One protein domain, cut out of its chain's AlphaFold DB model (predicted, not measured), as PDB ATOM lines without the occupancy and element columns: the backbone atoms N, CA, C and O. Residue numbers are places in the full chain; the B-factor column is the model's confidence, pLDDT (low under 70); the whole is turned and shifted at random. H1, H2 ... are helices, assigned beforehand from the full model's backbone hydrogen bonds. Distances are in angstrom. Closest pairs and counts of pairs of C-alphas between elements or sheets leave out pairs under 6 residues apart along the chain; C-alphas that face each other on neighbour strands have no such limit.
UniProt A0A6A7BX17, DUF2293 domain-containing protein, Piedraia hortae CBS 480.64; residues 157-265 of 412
ATOM      1  N   GLU A 157       1.573 -18.656  54.558       80.62
ATOM      2  CA  GLU A 157       1.531 -20.096  54.293       80.62
ATOM      3  C   GLU A 157       0.311 -20.473  53.441       80.62
ATOM      4  O   GLU A 157       0.423 -21.292  52.529       80.62
ATOM      5  N   ARG A 158      -0.849 -19.842  53.682       80.69
ATOM      6  CA  ARG A 158      -2.071 -20.047  52.887       80.69
ATOM      7  C   ARG A 158      -1.945 -19.447  51.489       80.69
ATOM      8  O   ARG A 158      -2.403 -20.063  50.527       80.69
ATOM      9  N   VAL A 159      -1.306 -18.283  51.363       85.44
ATOM     10  CA  VAL A 159      -1.000 -17.678  50.057       85.44
ATOM     11  C   VAL A 159      -0.051 -18.590  49.274       85.44
ATOM     12  O   VAL A 159      -0.366 -18.981  48.151       85.44
ATOM     13  N   GLY A 160       1.043 -19.046  49.893       85.19
ATOM     14  CA  GLY A 160       1.964 -20.027  49.310       85.19
ATOM     15  C   GLY A 160       1.306 -21.371  48.967       85.19
ATOM     16  O   GLY A 160       1.674 -22.012  47.985       85.19
ATOM     17  N   ALA A 161       0.303 -21.809  49.732       83.12
ATOM     18  CA  ALA A 161      -0.489 -22.999  49.426       83.12
ATOM     19  C   ALA A 161      -1.414 -22.799  48.209       83.12
ATOM     20  O   ALA A 161      -1.529 -23.700  47.379       83.12
ATOM     21  N   ALA A 162      -2.034 -21.622  48.066       83.94
ATOM     22  CA  ALA A 162      -2.827 -21.265  46.887       83.94
ATOM     23  C   ALA A 162      -1.952 -21.131  45.626       83.94
ATOM     24  O   ALA A 162      -2.333 -21.631  44.568       83.94
ATOM     25  N   ILE A 163      -0.754 -20.544  45.754       85.88
ATOM     26  CA  ILE A 163       0.255 -20.482  44.686       85.88
ATOM     27  C   ILE A 163       0.625 -21.896  44.219       85.88
ATOM     28  O   ILE A 163       0.495 -22.182  43.033       85.88
ATOM     29  N   ARG A 164       0.990 -22.816  45.125       87.31
ATOM     30  CA  ARG A 164       1.331 -24.210  44.756       87.31
ATOM     31  C   ARG A 164       0.153 -25.006  44.175       87.31
ATOM     32  O   ARG A 164       0.384 -25.954  43.429       87.31
ATOM     33  N   GLU A 165      -1.097 -24.647  44.481       81.56
ATOM     34  CA  GLU A 165      -2.283 -25.272  43.866       81.56
ATOM     35  C   GLU A 165      -2.587 -24.733  42.451       81.56
ATOM     36  O   GLU A 165      -3.239 -25.429  41.666       81.56
ATOM     37  N   LEU A 166      -2.117 -23.533  42.094       79.50
ATOM     38  CA  LEU A 166      -2.257 -22.944  40.752       79.50
ATOM     39  C   LEU A 166      -1.020 -23.161  39.865       79.50
ATOM     40  O   LEU A 166      -1.170 -23.428  38.677       79.50
ATOM     41  N   PHE A 167       0.186 -23.134  40.431       83.75
ATOM     42  CA  PHE A 167       1.456 -23.189  39.698       83.75
ATOM     43  C   PHE A 167       2.396 -24.274  40.268       83.75
ATOM     44  O   PHE A 167       3.394 -23.953  40.918       83.75
ATOM     45  N   PRO A 168       2.107 -25.577  40.059       85.44
ATOM     46  CA  PRO A 168       2.839 -26.674  40.704       85.44
ATOM     47  C   PRO A 168       4.309 -26.828  40.282       85.44
ATOM     48  O   PRO A 168       5.027 -27.600  40.914       85.44
ATOM     49  N   ARG A 169       4.753 -26.149  39.212       85.38
ATOM     50  CA  ARG A 169       6.155 -26.121  38.756       85.38
ATOM     51  C   ARG A 169       6.854 -24.768  38.980       85.38
ATOM     52  O   ARG A 169       7.967 -24.590  38.494       85.38
ATOM     53  N   MET A 170       6.231 -23.822  39.690       88.56
ATOM     54  CA  MET A 170       6.882 -22.557  40.063       88.56
ATOM     55  C   MET A 170       8.116 -22.821  40.953       88.56
ATOM     56  O   MET A 170       8.018 -23.629  41.882       88.56
ATOM     57  N   PRO A 171       9.260 -22.145  40.730       94.38
ATOM     58  CA  PRO A 171      10.407 -22.218  41.630       94.38
ATOM     59  C   PRO A 171      10.084 -21.673  43.028       94.38
ATOM     60  O   PRO A 171       9.387 -20.673  43.187       94.38
ATOM     61  N   GLU A 172      10.646 -22.295  44.065       92.00
ATOM     62  CA  GLU A 172      10.400 -21.897  45.460       92.00
ATOM     63  C   GLU A 172      10.878 -20.459  45.758       92.00
ATOM     64  O   GLU A 172      10.266 -19.766  46.566       92.00
ATOM     65  N   ALA A 173      11.913 -19.973  45.061       93.44
ATOM     66  CA  ALA A 173      12.376 -18.587  45.167       93.44
ATOM     67  C   ALA A 173      11.312 -17.576  44.695       93.44
ATOM     68  O   ALA A 173      11.020 -16.619  45.406       93.44
ATOM     69  N   ASP A 174      10.674 -17.823  43.545       95.38
ATOM     70  CA  ASP A 174       9.582 -16.981  43.042       95.38
ATOM     71  C   ASP A 174       8.367 -17.004  43.961       95.38
ATOM     72  O   ASP A 174       7.744 -15.968  44.178       95.38
ATOM     73  N   LEU A 175       8.050 -18.160  44.549       92.44
ATOM     74  CA  LEU A 175       6.980 -18.265  45.537       92.44
ATOM     75  C   LEU A 175       7.265 -17.388  46.763       92.44
ATOM     76  O   LEU A 175       6.376 -16.655  47.202       92.44
ATOM     77  N   ILE A 176       8.487 -17.445  47.300       92.19
ATOM     78  CA  ILE A 176       8.910 -16.636  48.450       92.19
ATOM     79  C   ILE A 176       8.845 -15.141  48.110       92.19
ATOM     80  O   ILE A 176       8.266 -14.375  48.883       92.19
ATOM     81  N   ASP A 177       9.352 -14.729  46.945       92.88
ATOM     82  CA  ASP A 177       9.322 -13.330  46.504       92.88
ATOM     83  C   ASP A 177       7.889 -12.830  46.252       92.88
ATOM     84  O   ASP A 177       7.531 -11.736  46.692       92.88
ATOM     85  N   ILE A 178       7.023 -13.634  45.623       92.25
ATOM     86  CA  ILE A 178       5.607 -13.298  45.399       92.25
ATOM     87  C   ILE A 178       4.883 -13.098  46.736       92.25
ATOM     88  O   ILE A 178       4.220 -12.075  46.922       92.25
ATOM     89  N   VAL A 179       5.028 -14.028  47.686       90.19
ATOM     90  CA  VAL A 179       4.401 -13.920  49.016       90.19
ATOM     91  C   VAL A 179       4.970 -12.726  49.795       90.19
ATOM     92  O   VAL A 179       4.210 -11.954  50.379       90.19
ATOM     93  N   GLY A 180       6.291 -12.532  49.774       88.56
ATOM     94  CA  GLY A 180       6.984 -11.475  50.515       88.56
ATOM     95  C   GLY A 180       6.838 -10.062  49.931       88.56
ATOM     96  O   GLY A 180       6.993  -9.078  50.661       88.56
ATOM     97  N   TYR A 181       6.545  -9.925  48.635       87.75
ATOM     98  CA  TYR A 181       6.406  -8.629  47.962       87.75
ATOM     99  C   TYR A 181       4.950  -8.242  47.693       87.75
ATOM    100  O   TYR A 181       4.559  -7.111  47.985       87.75
ATOM    101  N   ALA A 182       4.125  -9.152  47.162       89.06
ATOM    102  CA  ALA A 182       2.797  -8.790  46.668       89.06
ATOM    103  C   ALA A 182       1.743  -8.600  47.773       89.06
ATOM    104  O   ALA A 182       0.773  -7.888  47.534       89.06
ATOM    105  N   TRP A 183       1.935  -9.167  48.974       87.00
ATOM    106  CA  TRP A 183       1.039  -8.990  50.138       87.00
ATOM    107  C   TRP A 183       1.403  -7.795  51.044       87.00
ATOM    108  O   TRP A 183       0.820  -7.629  52.119       87.00
ATOM    109  N   LYS A 184       2.336  -6.934  50.610       86.62
ATOM    110  CA  LYS A 184       2.610  -5.633  51.245       86.62
ATOM    111  C   LYS A 184       1.459  -4.642  51.015       86.62
ATOM    112  O   LYS A 184       0.640  -4.809  50.114       86.62
ATOM    113  N   GLU A 185       1.407  -3.595  51.831       80.81
ATOM    114  CA  GLU A 185       0.422  -2.516  51.690       80.81
ATOM    115  C   GLU A 185       0.538  -1.814  50.326       80.81
ATOM    116  O   GLU A 185       1.624  -1.708  49.750       80.81
ATOM    117  N   GLY A 186      -0.602  -1.382  49.777       81.06
ATOM    118  CA  GLY A 186      -0.677  -0.779  48.441       81.06
ATOM    119  C   GLY A 186      -0.363  -1.732  47.275       81.06
ATOM    120  O   GLY A 186      -0.131  -1.264  46.162       81.06
ATOM    121  N   ARG A 187      -0.315  -3.055  47.498       87.75
ATOM    122  CA  ARG A 187      -0.033  -4.069  46.461       87.75
ATOM    123  C   ARG A 187      -1.215  -5.009  46.230       87.75
ATOM    124  O   ARG A 187      -2.099  -5.150  47.071       87.75
ATOM    125  N   VAL A 188      -1.206  -5.687  45.079       84.50
ATOM    126  CA  VAL A 188      -2.320  -6.526  44.597       84.50
ATOM    127  C   VAL A 188      -2.721  -7.651  45.563       84.50
ATOM    128  O   VAL A 188      -3.895  -7.994  45.630       84.50
ATOM    129  N   GLY A 189      -1.797  -8.166  46.383       82.62
ATOM    130  CA  GLY A 189      -2.072  -9.147  47.442       82.62
ATOM    131  C   GLY A 189      -2.950  -8.622  48.589       82.62
ATOM    132  O   GLY A 189      -3.549  -9.414  49.310       82.62
ATOM    133  N   LYS A 190      -3.100  -7.299  48.724       84.75
ATOM    134  CA  LYS A 190      -4.003  -6.638  49.683       84.75
ATOM    135  C   LYS A 190      -5.271  -6.052  49.043       84.75
ATOM    136  O   LYS A 190      -6.050  -5.410  49.737       84.75
ATOM    137  N   ALA A 191      -5.523  -6.283  47.752       81.75
ATOM    138  CA  ALA A 191      -6.742  -5.821  47.084       81.75
ATOM    139  C   ALA A 191      -7.966  -6.663  47.500       81.75
ATOM    140  O   ALA A 191      -8.227  -7.721  46.923       81.75
ATOM    141  N   GLU A 192      -8.710  -6.215  48.515       75.81
ATOM    142  CA  GLU A 192      -9.856  -6.945  49.095       75.81
ATOM    143  C   GLU A 192     -11.003  -7.202  48.105       75.81
ATOM    144  O   GLU A 192     -11.697  -8.208  48.225       75.81
ATOM    145  N   SER A 193     -11.153  -6.349  47.086       76.44
ATOM    146  CA  SER A 193     -12.123  -6.500  45.991       76.44
ATOM    147  C   SER A 193     -11.903  -7.746  45.121       76.44
ATOM    148  O   SER A 193     -12.816  -8.174  44.417       76.44
ATOM    149  N   LEU A 194     -10.704  -8.333  45.151       74.62
ATOM    150  CA  LEU A 194     -10.329  -9.495  44.349       74.62
ATOM    151  C   LEU A 194     -10.400 -10.792  45.169       74.62
ATOM    152  O   LEU A 194     -10.220 -10.807  46.385       74.62
ATOM    153  N   SER A 195     -10.594 -11.931  44.500       76.75
ATOM    154  CA  SER A 195     -10.427 -13.237  45.154       76.75
ATOM    155  C   SER A 195      -8.942 -13.547  45.398       76.75
ATOM    156  O   SER A 195      -8.086 -13.118  44.623       76.75
ATOM    157  N   LEU A 196      -8.627 -14.362  46.415       81.19
ATOM    158  CA  LEU A 196      -7.264 -14.872  46.663       81.19
ATOM    159  C   LEU A 196      -6.627 -15.455  45.390       81.19
ATOM    160  O   LEU A 196      -5.473 -15.167  45.086       81.19
ATOM    161  N   ALA A 197      -7.397 -16.225  44.615       76.94
ATOM    162  CA  ALA A 197      -6.948 -16.784  43.344       76.94
ATOM    163  C   ALA A 197      -6.549 -15.689  42.341       76.94
ATOM    164  O   ALA A 197      -5.465 -15.759  41.765       76.94
ATOM    165  N   ARG A 198      -7.367 -14.639  42.185       75.81
ATOM    166  CA  ARG A 198      -7.064 -13.514  41.287       75.81
ATOM    167  C   ARG A 198      -5.866 -12.691  41.761       75.81
ATOM    168  O   ARG A 198      -5.010 -12.350  40.948       75.81
ATOM    169  N   ARG A 199      -5.750 -12.439  43.070       85.25
ATOM    170  CA  ARG A 199      -4.565 -11.793  43.663       85.25
ATOM    171  C   ARG A 199      -3.291 -12.587  43.376       85.25
ATOM    172  O   ARG A 199      -2.297 -12.003  42.954       85.25
ATOM    173  N   VAL A 200      -3.338 -13.914  43.535       86.56
ATOM    174  CA  VAL A 200      -2.230 -14.826  43.212       86.56
ATOM    175  C   VAL A 200      -1.885 -14.788  41.719       86.56
ATOM    176  O   VAL A 200      -0.721 -14.585  41.396       86.56
ATOM    177  N   GLN A 201      -2.866 -14.898  40.814       82.31
ATOM    178  CA  GLN A 201      -2.646 -14.811  39.359       82.31
ATOM    179  C   GLN A 201      -1.916 -13.515  38.969       82.31
ATOM    180  O   GLN A 201      -0.889 -13.564  38.295       82.31
ATOM    181  N   LEU A 202      -2.424 -12.360  39.416       85.00
ATOM    182  CA  LEU A 202      -1.869 -11.049  39.074       85.00
ATOM    183  C   LEU A 202      -0.478 -10.832  39.686       85.00
ATOM    184  O   LEU A 202       0.402 -10.290  39.020       85.00
ATOM    185  N   ALA A 203      -0.249 -11.295  40.918       90.50
ATOM    186  CA  ALA A 203       1.067 -11.252  41.552       90.50
ATOM    187  C   ALA A 203       2.093 -12.141  40.825       90.50
ATOM    188  O   ALA A 203       3.228 -11.718  40.606       90.50
ATOM    189  N   THR A 204       1.690 -13.342  40.394       90.50
ATOM    190  CA  THR A 204       2.524 -14.243  39.588       90.50
ATOM    191  C   THR A 204       2.839 -13.649  38.216       90.50
ATOM    192  O   THR A 204       4.005 -13.611  37.833       90.50
ATOM    193  N   LEU A 205       1.840 -13.116  37.505       87.00
ATOM    194  CA  LEU A 205       2.036 -12.446  36.216       87.00
ATOM    195  C   LEU A 205       2.963 -11.225  36.346       87.00
ATOM    196  O   LEU A 205       3.825 -11.023  35.495       87.00
ATOM    197  N   ALA A 206       2.833 -10.439  37.420       91.56
ATOM    198  CA  ALA A 206       3.728  -9.317  37.695       91.56
ATOM    199  C   ALA A 206       5.178  -9.777  37.935       91.56
ATOM    200  O   ALA A 206       6.086  -9.235  37.307       91.56
ATOM    201  N   ARG A 207       5.408 -10.801  38.773       93.25
ATOM    202  CA  ARG A 207       6.754 -11.371  38.979       93.25
ATOM    203  C   ARG A 207       7.351 -11.884  37.669       93.25
ATOM    204  O   ARG A 207       8.471 -11.519  37.341       93.25
ATOM    205  N   ILE A 208       6.592 -12.658  36.891       93.12
ATOM    206  CA  ILE A 208       7.037 -13.161  35.583       93.12
ATOM    207  C   ILE A 208       7.433 -12.005  34.656       93.12
ATOM    208  O   ILE A 208       8.503 -12.043  34.055       93.12
ATOM    209  N   ARG A 209       6.610 -10.955  34.588       93.50
ATOM    210  CA  ARG A 209       6.858  -9.773  33.758       93.50
ATOM    211  C   ARG A 209       8.147  -9.039  34.146       93.50
ATOM    212  O   ARG A 209       8.925  -8.718  33.253       93.50
ATOM    213  N   HIS A 210       8.381  -8.791  35.434       94.25
ATOM    214  CA  HIS A 210       9.560  -8.051  35.907       94.25
ATOM    215  C   HIS A 210      10.858  -8.883  35.907       94.25
ATOM    216  O   HIS A 210      11.913  -8.349  35.589       94.25
ATOM    217  N   GLU A 211      10.793 -10.180  36.227       95.50
ATOM    218  CA  GLU A 211      11.981 -11.035  36.416       95.50
ATOM    219  C   GLU A 211      12.390 -11.801  35.145       95.50
ATOM    220  O   GLU A 211      13.573 -11.928  34.836       95.50
ATOM    221  N   TYR A 212      11.416 -12.316  34.386       95.19
ATOM    222  CA  TYR A 212      11.649 -13.238  33.265       95.19
ATOM    223  C   TYR A 212      11.488 -12.590  31.882       95.19
ATOM    224  O   TYR A 212      11.527 -13.288  30.867       95.19
ATOM    225  N   THR A 213      11.317 -11.267  31.811       94.94
ATOM    226  CA  THR A 213      11.206 -10.533  30.542       94.94
ATOM    227  C   THR A 213      11.991  -9.222  30.576       94.94
ATOM    228  O   THR A 213      12.450  -8.772  31.620       94.94
ATOM    229  N   HIS A 214      12.132  -8.568  29.423       95.56
ATOM    230  CA  HIS A 214      12.845  -7.296  29.300       95.56
ATOM    231  C   HIS A 214      11.967  -6.057  29.606       95.56
ATOM    232  O   HIS A 214      12.358  -4.934  29.283       95.56
ATOM    233  N   TYR A 215      10.806  -6.238  30.253       95.12
ATOM    234  CA  TYR A 215       9.821  -5.189  30.572       95.12
ATOM    235  C   TYR A 215      10.429  -3.958  31.258       95.12
ATOM    236  O   TYR A 215      10.209  -2.831  30.815       95.12
ATOM    237  N   ASP A 216      11.272  -4.152  32.274       95.19
ATOM    238  CA  ASP A 216      11.899  -3.033  32.991       95.19
ATOM    239  C   ASP A 216      12.932  -2.284  32.135       95.19
ATOM    240  O   ASP A 216      13.251  -1.127  32.407       95.19
ATOM    241  N   SER A 217      13.444  -2.888  31.061       96.81
ATOM    242  CA  SER A 217      14.235  -2.178  30.047       96.81
ATOM    243  C   SER A 217      13.353  -1.358  29.101       96.81
ATOM    244  O   SER A 217      13.743  -0.247  28.757       96.81
ATOM    245  N   LEU A 218      12.153  -1.836  28.748       95.44
ATOM    246  CA  LEU A 218      11.178  -1.066  27.960       95.44
ATOM    247  C   LEU A 218      10.687   0.167  28.734       95.44
ATOM    248  O   LEU A 218      10.704   1.275  28.199       95.44
ATOM    249  N   LEU A 219      10.339   0.007  30.017       94.06
ATOM    250  CA  LEU A 219       9.933   1.128  30.872       94.06
ATOM    251  C   LEU A 219      11.059   2.161  31.053       94.06
ATOM    252  O   LEU A 219      10.807   3.362  30.978       94.06
ATOM    253  N   ARG A 220      12.315   1.717  31.231       96.56
ATOM    254  CA  ARG A 220      13.491   2.614  31.278       96.56
ATOM    255  C   ARG A 220      13.800   3.286  29.936       96.56
ATOM    256  O   ARG A 220      14.398   4.355  29.933       96.56
ATOM    257  N   ALA A 221      13.372   2.701  28.819       95.75
ATOM    258  CA  ALA A 221      13.419   3.311  27.489       95.75
ATOM    259  C   ALA A 221      12.203   4.219  27.192       95.75
ATOM    260  O   ALA A 221      12.008   4.620  26.048       95.75
ATOM    261  N   HIS A 222      11.384   4.543  28.203       94.38
ATOM    262  CA  HIS A 222      10.161   5.350  28.096       94.38
ATOM    263  C   HIS A 222       9.091   4.791  27.135       94.38
ATOM    264  O   HIS A 222       8.213   5.528  26.683       94.38
ATOM    265  N   VAL A 223       9.106   3.481  26.863       93.31
ATOM    266  CA  VAL A 223       7.998   2.805  26.171       93.31
ATOM    267  C   VAL A 223       6.754   2.871  27.073       93.31
ATOM    268  O   VAL A 223       6.853   2.514  28.252       93.31
ATOM    269  N   PRO A 224       5.581   3.315  26.573       92.50
ATOM    270  CA  PRO A 224       4.369   3.394  27.387       92.50
ATOM    271  C   PRO A 224       3.980   2.008  27.904       92.50
ATOM    272  O   PRO A 224       4.132   1.003  27.205       92.50
ATOM    273  N   TRP A 225       3.483   1.946  29.142       85.75
ATOM    274  CA  TRP A 225       3.361   0.683  29.873       85.75
ATOM    275  C   TRP A 225       2.449  -0.337  29.182       85.75
ATOM    276  O   TRP A 225       2.698  -1.531  29.314       85.75
ATOM    277  N   GLN A 226       1.444   0.106  28.422       87.81
ATOM    278  CA  GLN A 226       0.599  -0.758  27.595       87.81
ATOM    279  C   GLN A 226       1.446  -1.468  26.529       87.81
ATOM    280  O   GLN A 226       1.566  -2.687  26.548       87.81
ATOM    281  N   ALA A 227       2.137  -0.713  25.667       84.50
ATOM    282  CA  ALA A 227       3.006  -1.283  24.636       84.50
ATOM    283  C   ALA A 227       4.108  -2.174  25.237       84.50
ATOM    284  O   ALA A 227       4.386  -3.249  24.713       84.50
ATOM    285  N   ALA A 228       4.673  -1.778  26.383       90.25
ATOM    286  CA  ALA A 228       5.656  -2.584  27.098       90.25
ATOM    287  C   ALA A 228       5.082  -3.914  27.628       90.25
ATOM    288  O   ALA A 228       5.804  -4.908  27.646       90.25
ATOM    289  N   ARG A 229       3.805  -3.968  28.046       86.88
ATOM    290  CA  ARG A 229       3.129  -5.220  28.442       86.88
ATOM    291  C   ARG A 229       2.849  -6.118  27.239       86.88
ATOM    292  O   ARG A 229       3.038  -7.326  27.360       86.88
ATOM    293  N   ASN A 230       2.445  -5.536  26.113       85.12
ATOM    294  CA  ASN A 230       2.079  -6.267  24.899       85.12
ATOM    295  C   ASN A 230       3.318  -6.888  24.225       85.12
ATOM    296  O   ASN A 230       3.275  -8.040  23.804       85.12
ATOM    297  N   GLU A 231       4.455  -6.185  24.212       89.19
ATOM    298  CA  GLU A 231       5.736  -6.712  23.706       89.19
ATOM    299  C   GLU A 231       6.187  -7.973  24.473       89.19
ATOM    300  O   GLU A 231       6.608  -8.971  23.888       89.19
ATOM    301  N   VAL A 232       6.049  -7.968  25.805       90.56
ATOM    302  CA  VAL A 232       6.469  -9.089  26.669       90.56
ATOM    303  C   VAL A 232       5.369 -10.128  26.919       90.56
ATOM    304  O   VAL A 232       5.586 -11.091  27.659       90.56
ATOM    305  N   GLU A 233       4.196  -9.962  26.305       82.81
ATOM    306  CA  GLU A 233       3.003 -10.796  26.491       82.81
ATOM    307  C   GLU A 233       3.303 -12.285  26.264       82.81
ATOM    308  O   GLU A 233       2.985 -13.129  27.108       82.81
ATOM    309  N   ARG A 234       3.949 -12.612  25.136       81.94
ATOM    310  CA  ARG A 234       4.249 -14.000  24.745       81.94
ATOM    311  C   ARG A 234       5.226 -14.664  25.719       81.94
ATOM    312  O   ARG A 234       4.962 -15.763  26.191       81.94
ATOM    313  N   ALA A 235       6.284 -13.953  26.112       86.56
ATOM    314  CA  ALA A 235       7.249 -14.442  27.096       86.56
ATOM    315  C   ALA A 235       6.601 -14.677  28.478       86.56
ATOM    316  O   ALA A 235       6.897 -15.674  29.140       86.56
ATOM    317  N   CYS A 236       5.666 -13.808  28.890       84.12
ATOM    318  CA  CYS A 236       4.866 -14.030  30.096       84.12
ATOM    319  C   CYS A 236       4.013 -15.306  29.987       84.12
ATOM    320  O   CYS A 236       3.984 -16.118  30.913       84.12
ATOM    321  N   ARG A 237       3.336 -15.496  28.848       73.69
ATOM    322  CA  ARG A 237       2.501 -16.669  28.540       73.69
ATOM    323  C   ARG A 237       3.270 -17.979  28.640       73.69
ATOM    324  O   ARG A 237       2.814 -18.887  29.336       73.69
ATOM    325  N   ASP A 238       4.419 -18.065  27.983       82.06
ATOM    326  CA  ASP A 238       5.183 -19.310  27.887       82.06
ATOM    327  C   ASP A 238       5.657 -19.760  29.282       82.06
ATOM    328  O   ASP A 238       5.518 -20.928  29.655       82.06
ATOM    329  N   LYS A 239       6.091 -18.801  30.115       87.31
ATOM    330  CA  LYS A 239       6.473 -19.032  31.517       87.31
ATOM    331  C   LYS A 239       5.293 -19.469  32.400       87.31
ATOM    332  O   LYS A 239       5.463 -20.309  33.281       87.31
ATOM    333  N   ILE A 240       4.084 -18.960  32.154       82.12
ATOM    334  CA  ILE A 240       2.873 -19.377  32.885       82.12
ATOM    335  C   ILE A 240       2.479 -20.817  32.533       82.12
ATOM    336  O   ILE A 240       2.131 -21.588  33.428       82.12
ATOM    337  N   ILE A 241       2.570 -21.213  31.260       76.38
ATOM    338  CA  ILE A 241       2.301 -22.595  30.828       76.38
ATOM    339  C   ILE A 241       3.329 -23.556  31.451       76.38
ATOM    340  O   ILE A 241       2.947 -24.579  32.027       76.38
ATOM    341  N   GLU A 242       4.614 -23.184  31.432       84.88
ATOM    342  CA  GLU A 242       5.705 -23.903  32.105       84.88
ATOM    343  C   GLU A 242       5.407 -24.142  33.597       84.88
ATOM    344  O   GLU A 242       5.540 -25.273  34.071       84.88
ATOM    345  N   TRP A 243       4.955 -23.115  34.327       85.94
ATOM    346  CA  TRP A 243       4.695 -23.186  35.772       85.94
ATOM    347  C   TRP A 243       3.374 -23.881  36.147       85.94
ATOM    348  O   TRP A 243       3.296 -24.513  37.205       85.94
ATOM    349  N   CYS A 244       2.353 -23.830  35.285       76.31
ATOM    350  CA  CYS A 244       1.124 -24.624  35.417       76.31
ATOM    351  C   CYS A 244       1.387 -26.126  35.212       76.31
ATOM    352  O   CYS A 244       0.824 -26.959  35.922       76.31
ATOM    353  N   GLY A 245       2.284 -26.477  34.285       64.19
ATOM    354  CA  GLY A 245       2.889 -27.805  34.224       64.19
ATOM    355  C   GLY A 245       2.067 -28.922  33.567       64.19
ATOM    356  O   GLY A 245       2.334 -30.096  33.848       64.19
ATOM    357  N   GLU A 246       1.127 -28.588  32.684       53.28
ATOM    358  CA  GLU A 246       0.440 -29.528  31.783       53.28
ATOM    359  C   GLU A 246       0.835 -29.231  30.323       53.28
ATOM    360  O   GLU A 246       1.003 -28.073  29.949       53.28
ATOM    361  N   GLU A 247       0.999 -30.264  29.491       44.75
ATOM    362  CA  GLU A 247       1.235 -30.092  28.051       44.75
ATOM    363  C   GLU A 247      -0.067 -29.658  27.364       44.75
ATOM    364  O   GLU A 247      -0.967 -30.470  27.126       44.75
ATOM    365  N   VAL A 248      -0.178 -28.363  27.058       46.50
ATOM    366  CA  VAL A 248      -1.351 -27.782  26.398       46.50
ATOM    367  C   VAL A 248      -0.900 -26.894  25.233       46.50
ATOM    368  O   VAL A 248      -0.313 -25.841  25.483       46.50
ATOM    369  N   PRO A 249      -1.175 -27.270  23.970       44.84
ATOM    370  CA  PRO A 249      -1.141 -26.310  22.877       44.84
ATOM    371  C   PRO A 249      -2.330 -25.352  23.015       44.84
ATOM    372  O   PRO A 249      -3.444 -25.802  23.274       44.84
ATOM    373  N   ASP A 250      -2.061 -24.047  22.921       46.56
ATOM    374  CA  ASP A 250      -2.766 -23.071  22.067       46.56
ATOM    375  C   ASP A 250      -2.370 -21.640  22.485       46.56
ATOM    376  O   ASP A 250      -2.670 -21.180  23.589       46.56
ATOM    377  N   GLU A 251      -1.691 -20.910  21.591       49.81
ATOM    378  CA  GLU A 251      -1.124 -19.575  21.874       49.81
ATOM    379  C   GLU A 251      -2.172 -18.472  22.095       49.81
ATOM    380  O   GLU A 251      -1.829 -17.358  22.492       49.81
ATOM    381  N   GLU A 252      -3.437 -18.748  21.789       44.47
ATOM    382  CA  GLU A 252      -4.527 -17.776  21.841       44.47
ATOM    383  C   GLU A 252      -4.995 -17.485  23.269       44.47
ATOM    384  O   GLU A 252      -5.368 -16.359  23.579       44.47
ATOM    385  N   LEU A 253      -4.941 -18.467  24.170       44.41
ATOM    386  CA  LEU A 253      -5.664 -18.348  25.433       44.41
ATOM    387  C   LEU A 253      -4.927 -17.544  26.496       44.41
ATOM    388  O   LEU A 253      -5.520 -16.724  27.179       44.41
ATOM    389  N   ALA A 254      -3.618 -17.721  26.636       50.06
ATOM    390  CA  ALA A 254      -2.853 -16.872  27.543       50.06
ATOM    391  C   ALA A 254      -2.662 -15.445  26.979       50.06
ATOM    392  O   ALA A 254      -1.837 -14.702  27.506       50.06
ATOM    393  N   LYS A 255      -3.385 -15.064  25.907       52.25
ATOM    394  CA  LYS A 255      -3.689 -13.661  25.579       52.25
ATOM    395  C   LYS A 255      -4.720 -13.137  26.573       52.25
ATOM    396  O   LYS A 255      -4.406 -12.186  27.267       52.25
ATOM    397  N   GLU A 256      -5.848 -13.840  26.750       47.81
ATOM    398  CA  GLU A 256      -6.917 -13.564  27.737       47.81
ATOM    399  C   GLU A 256      -6.328 -13.152  29.100       47.81
ATOM    400  O   GLU A 256      -6.595 -12.060  29.584       47.81
ATOM    401  N   LEU A 257      -5.418 -13.955  29.663       53.06
ATOM    402  CA  LEU A 257      -4.802 -13.683  30.970       53.06
ATOM    403  C   LEU A 257      -3.910 -12.426  31.025       53.06
ATOM    404  O   LEU A 257      -3.822 -11.785  32.073       53.06
ATOM    405  N   VAL A 258      -3.204 -12.084  29.944       54.69
ATOM    406  CA  VAL A 258      -2.390 -10.856  29.910       54.69
ATOM    407  C   VAL A 258      -3.281  -9.647  29.625       54.69
ATOM    408  O   VAL A 258      -3.116  -8.619  30.282       54.69
ATOM    409  N   HIS A 259      -4.267  -9.813  28.747       49.16
ATOM    410  CA  HIS A 259      -5.217  -8.795  28.317       49.16
ATOM    411  C   HIS A 259      -6.162  -8.368  29.448       49.16
ATOM    412  O   HIS A 259      -6.356  -7.182  29.694       49.16
ATOM    413  N   GLU A 260      -6.636  -9.304  30.272       45.84
ATOM    414  CA  GLU A 260      -7.359  -8.966  31.503       45.84
ATOM    415  C   GLU A 260      -6.495  -8.223  32.549       45.84
ATOM    416  O   GLU A 260      -7.038  -7.671  33.507       45.84
ATOM    417  N   SER A 261      -5.162  -8.193  32.399       46.88
ATOM    418  CA  SER A 261      -4.284  -7.348  33.226       46.88
ATOM    419  C   SER A 261      -4.148  -5.912  32.698       46.88
ATOM    420  O   SER A 261      -3.422  -5.116  33.294       46.88
ATOM    421  N   GLU A 262      -4.817  -5.572  31.591       45.81
ATOM    422  CA  GLU A 262      -4.878  -4.221  31.019       45.81
ATOM    423  C   GLU A 262      -6.068  -3.416  31.577       45.81
ATOM    424  O   GLU A 262      -5.892  -2.255  31.929       45.81
ATOM    425  N   GLU A 263      -7.250  -4.034  31.711       44.28
ATOM    426  CA  GLU A 263      -8.518  -3.326  31.980       44.28
ATOM    427  C   GLU A 263      -8.741  -2.950  33.462       44.28
ATOM    428  O   GLU A 263      -9.175  -1.841  33.764       44.28
ATOM    429  N   GLU A 264      -8.412  -3.830  34.416       44.38
ATOM    430  CA  GLU A 264      -8.670  -3.591  35.855       44.38
ATOM    431  C   GLU A 264      -7.585  -2.744  36.557       44.38
ATOM    432  O   GLU A 264      -7.564  -2.646  37.785       44.38
ATOM    433  N   MET A 265      -6.684  -2.105  35.799       46.25
ATOM    434  CA  MET A 265      -5.747  -1.116  36.337       46.25
ATOM    435  C   MET A 265      -5.537   0.066  35.383       46.25
ATOM    436  O   MET A 265      -4.435   0.285  34.880       46.25
TER     437      MET A 265
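This is residues 157 to 265 of the 412 residues of the protein "DUF2293 domain-containing protein" of Piedraia hortae CBS 480.64 (UniProt A0A6A7BX17). One helix, H3, runs through the middle of a rounded cluster of crossed helices, with H1, H2 and H6 packed on it at successive places along its length, H1 on residues 196 to 200, H2 on residues 203 to 207 and H6 on residues 205 to 209. H7 packs on H6, and the small hairpin of H4 and H5 follows past the last residue of H3. The printed part has 109 residues with seven named helices, H1 to H7 in order along the chain, and no named strand; the class is all helix. It is compact, with a radius of gyration of the C-alphas of 13.6 A, and spans 37 by 36 by 25 A.

H1 is residues 157 to 166, 14.3 A from first to last C-alpha, and begins with C-alpha 157 at (1.531, -20.096, 54.293). H2 is residues 172 to 182, 15.2 A long. H3, the longest helix, is residues 196 to 211 and measures 22.1 A, from C-alpha 196 at (-7.264, -14.872, 46.663). H4 is residues 215 to 220, 8.7 A, and H5 is residues 225 to 231, 9.9 A. H6, residues 233 to 244, and H7, residues 253 to 263, are each 16.6 A long; C-alpha 263 is at (-8.518, -3.326, 31.980).

H3 is the hub, touching three other helices. With residues 196 to 200 alone it touches H1, about perpendicular at 78 degrees; the closest C-alphas, of Ile 163 and Val 200, are 6.4 A apart. With residues 203 to 207 alone it touches H2, only just about perpendicular at 71 degrees, closest at the C-alphas of Ala 182 and Ala 203, 5.9 A. H1 and H2 touch at a steep tilt of 62 degrees, opposite ways, closest at the C-alphas of Gly 160 and Leu 175, 6.5 A. Residues 205 to 209 of H3 alone touch residues 236 to 240 of H6, at a steep tilt of 58 degrees, opposite ways; the closest C-alphas, of Arg 209 and Cys 236, are 6.0 A apart. Residues 233 to 237 of H6 alone touch H7, closest at the C-alphas of Arg 237 and Ala 254, 5.4 A. H4 and H5 form a helical hairpin, closest at the C-alphas of Leu 218 and Ala 228, 5.8 A. H5 and H6 meet only through their link. Among the pairs that are apart are H1 and H7, and H2 and H6. Every O i to N i+4 pair is within hydrogen-bond range in H1 to H6; in H7 it is 2 of 7, beside 5 of 8 O i to N i+3 pairs.

The C-alphas farthest apart, of Arg 158 and Ala 221, are 37.8 A apart. The printed part has no cut. The link from H2 to H3, residues 183 to 195, is long. The mean pLDDT of the printed part is 79.6, and residues 245 to 265 are under 70.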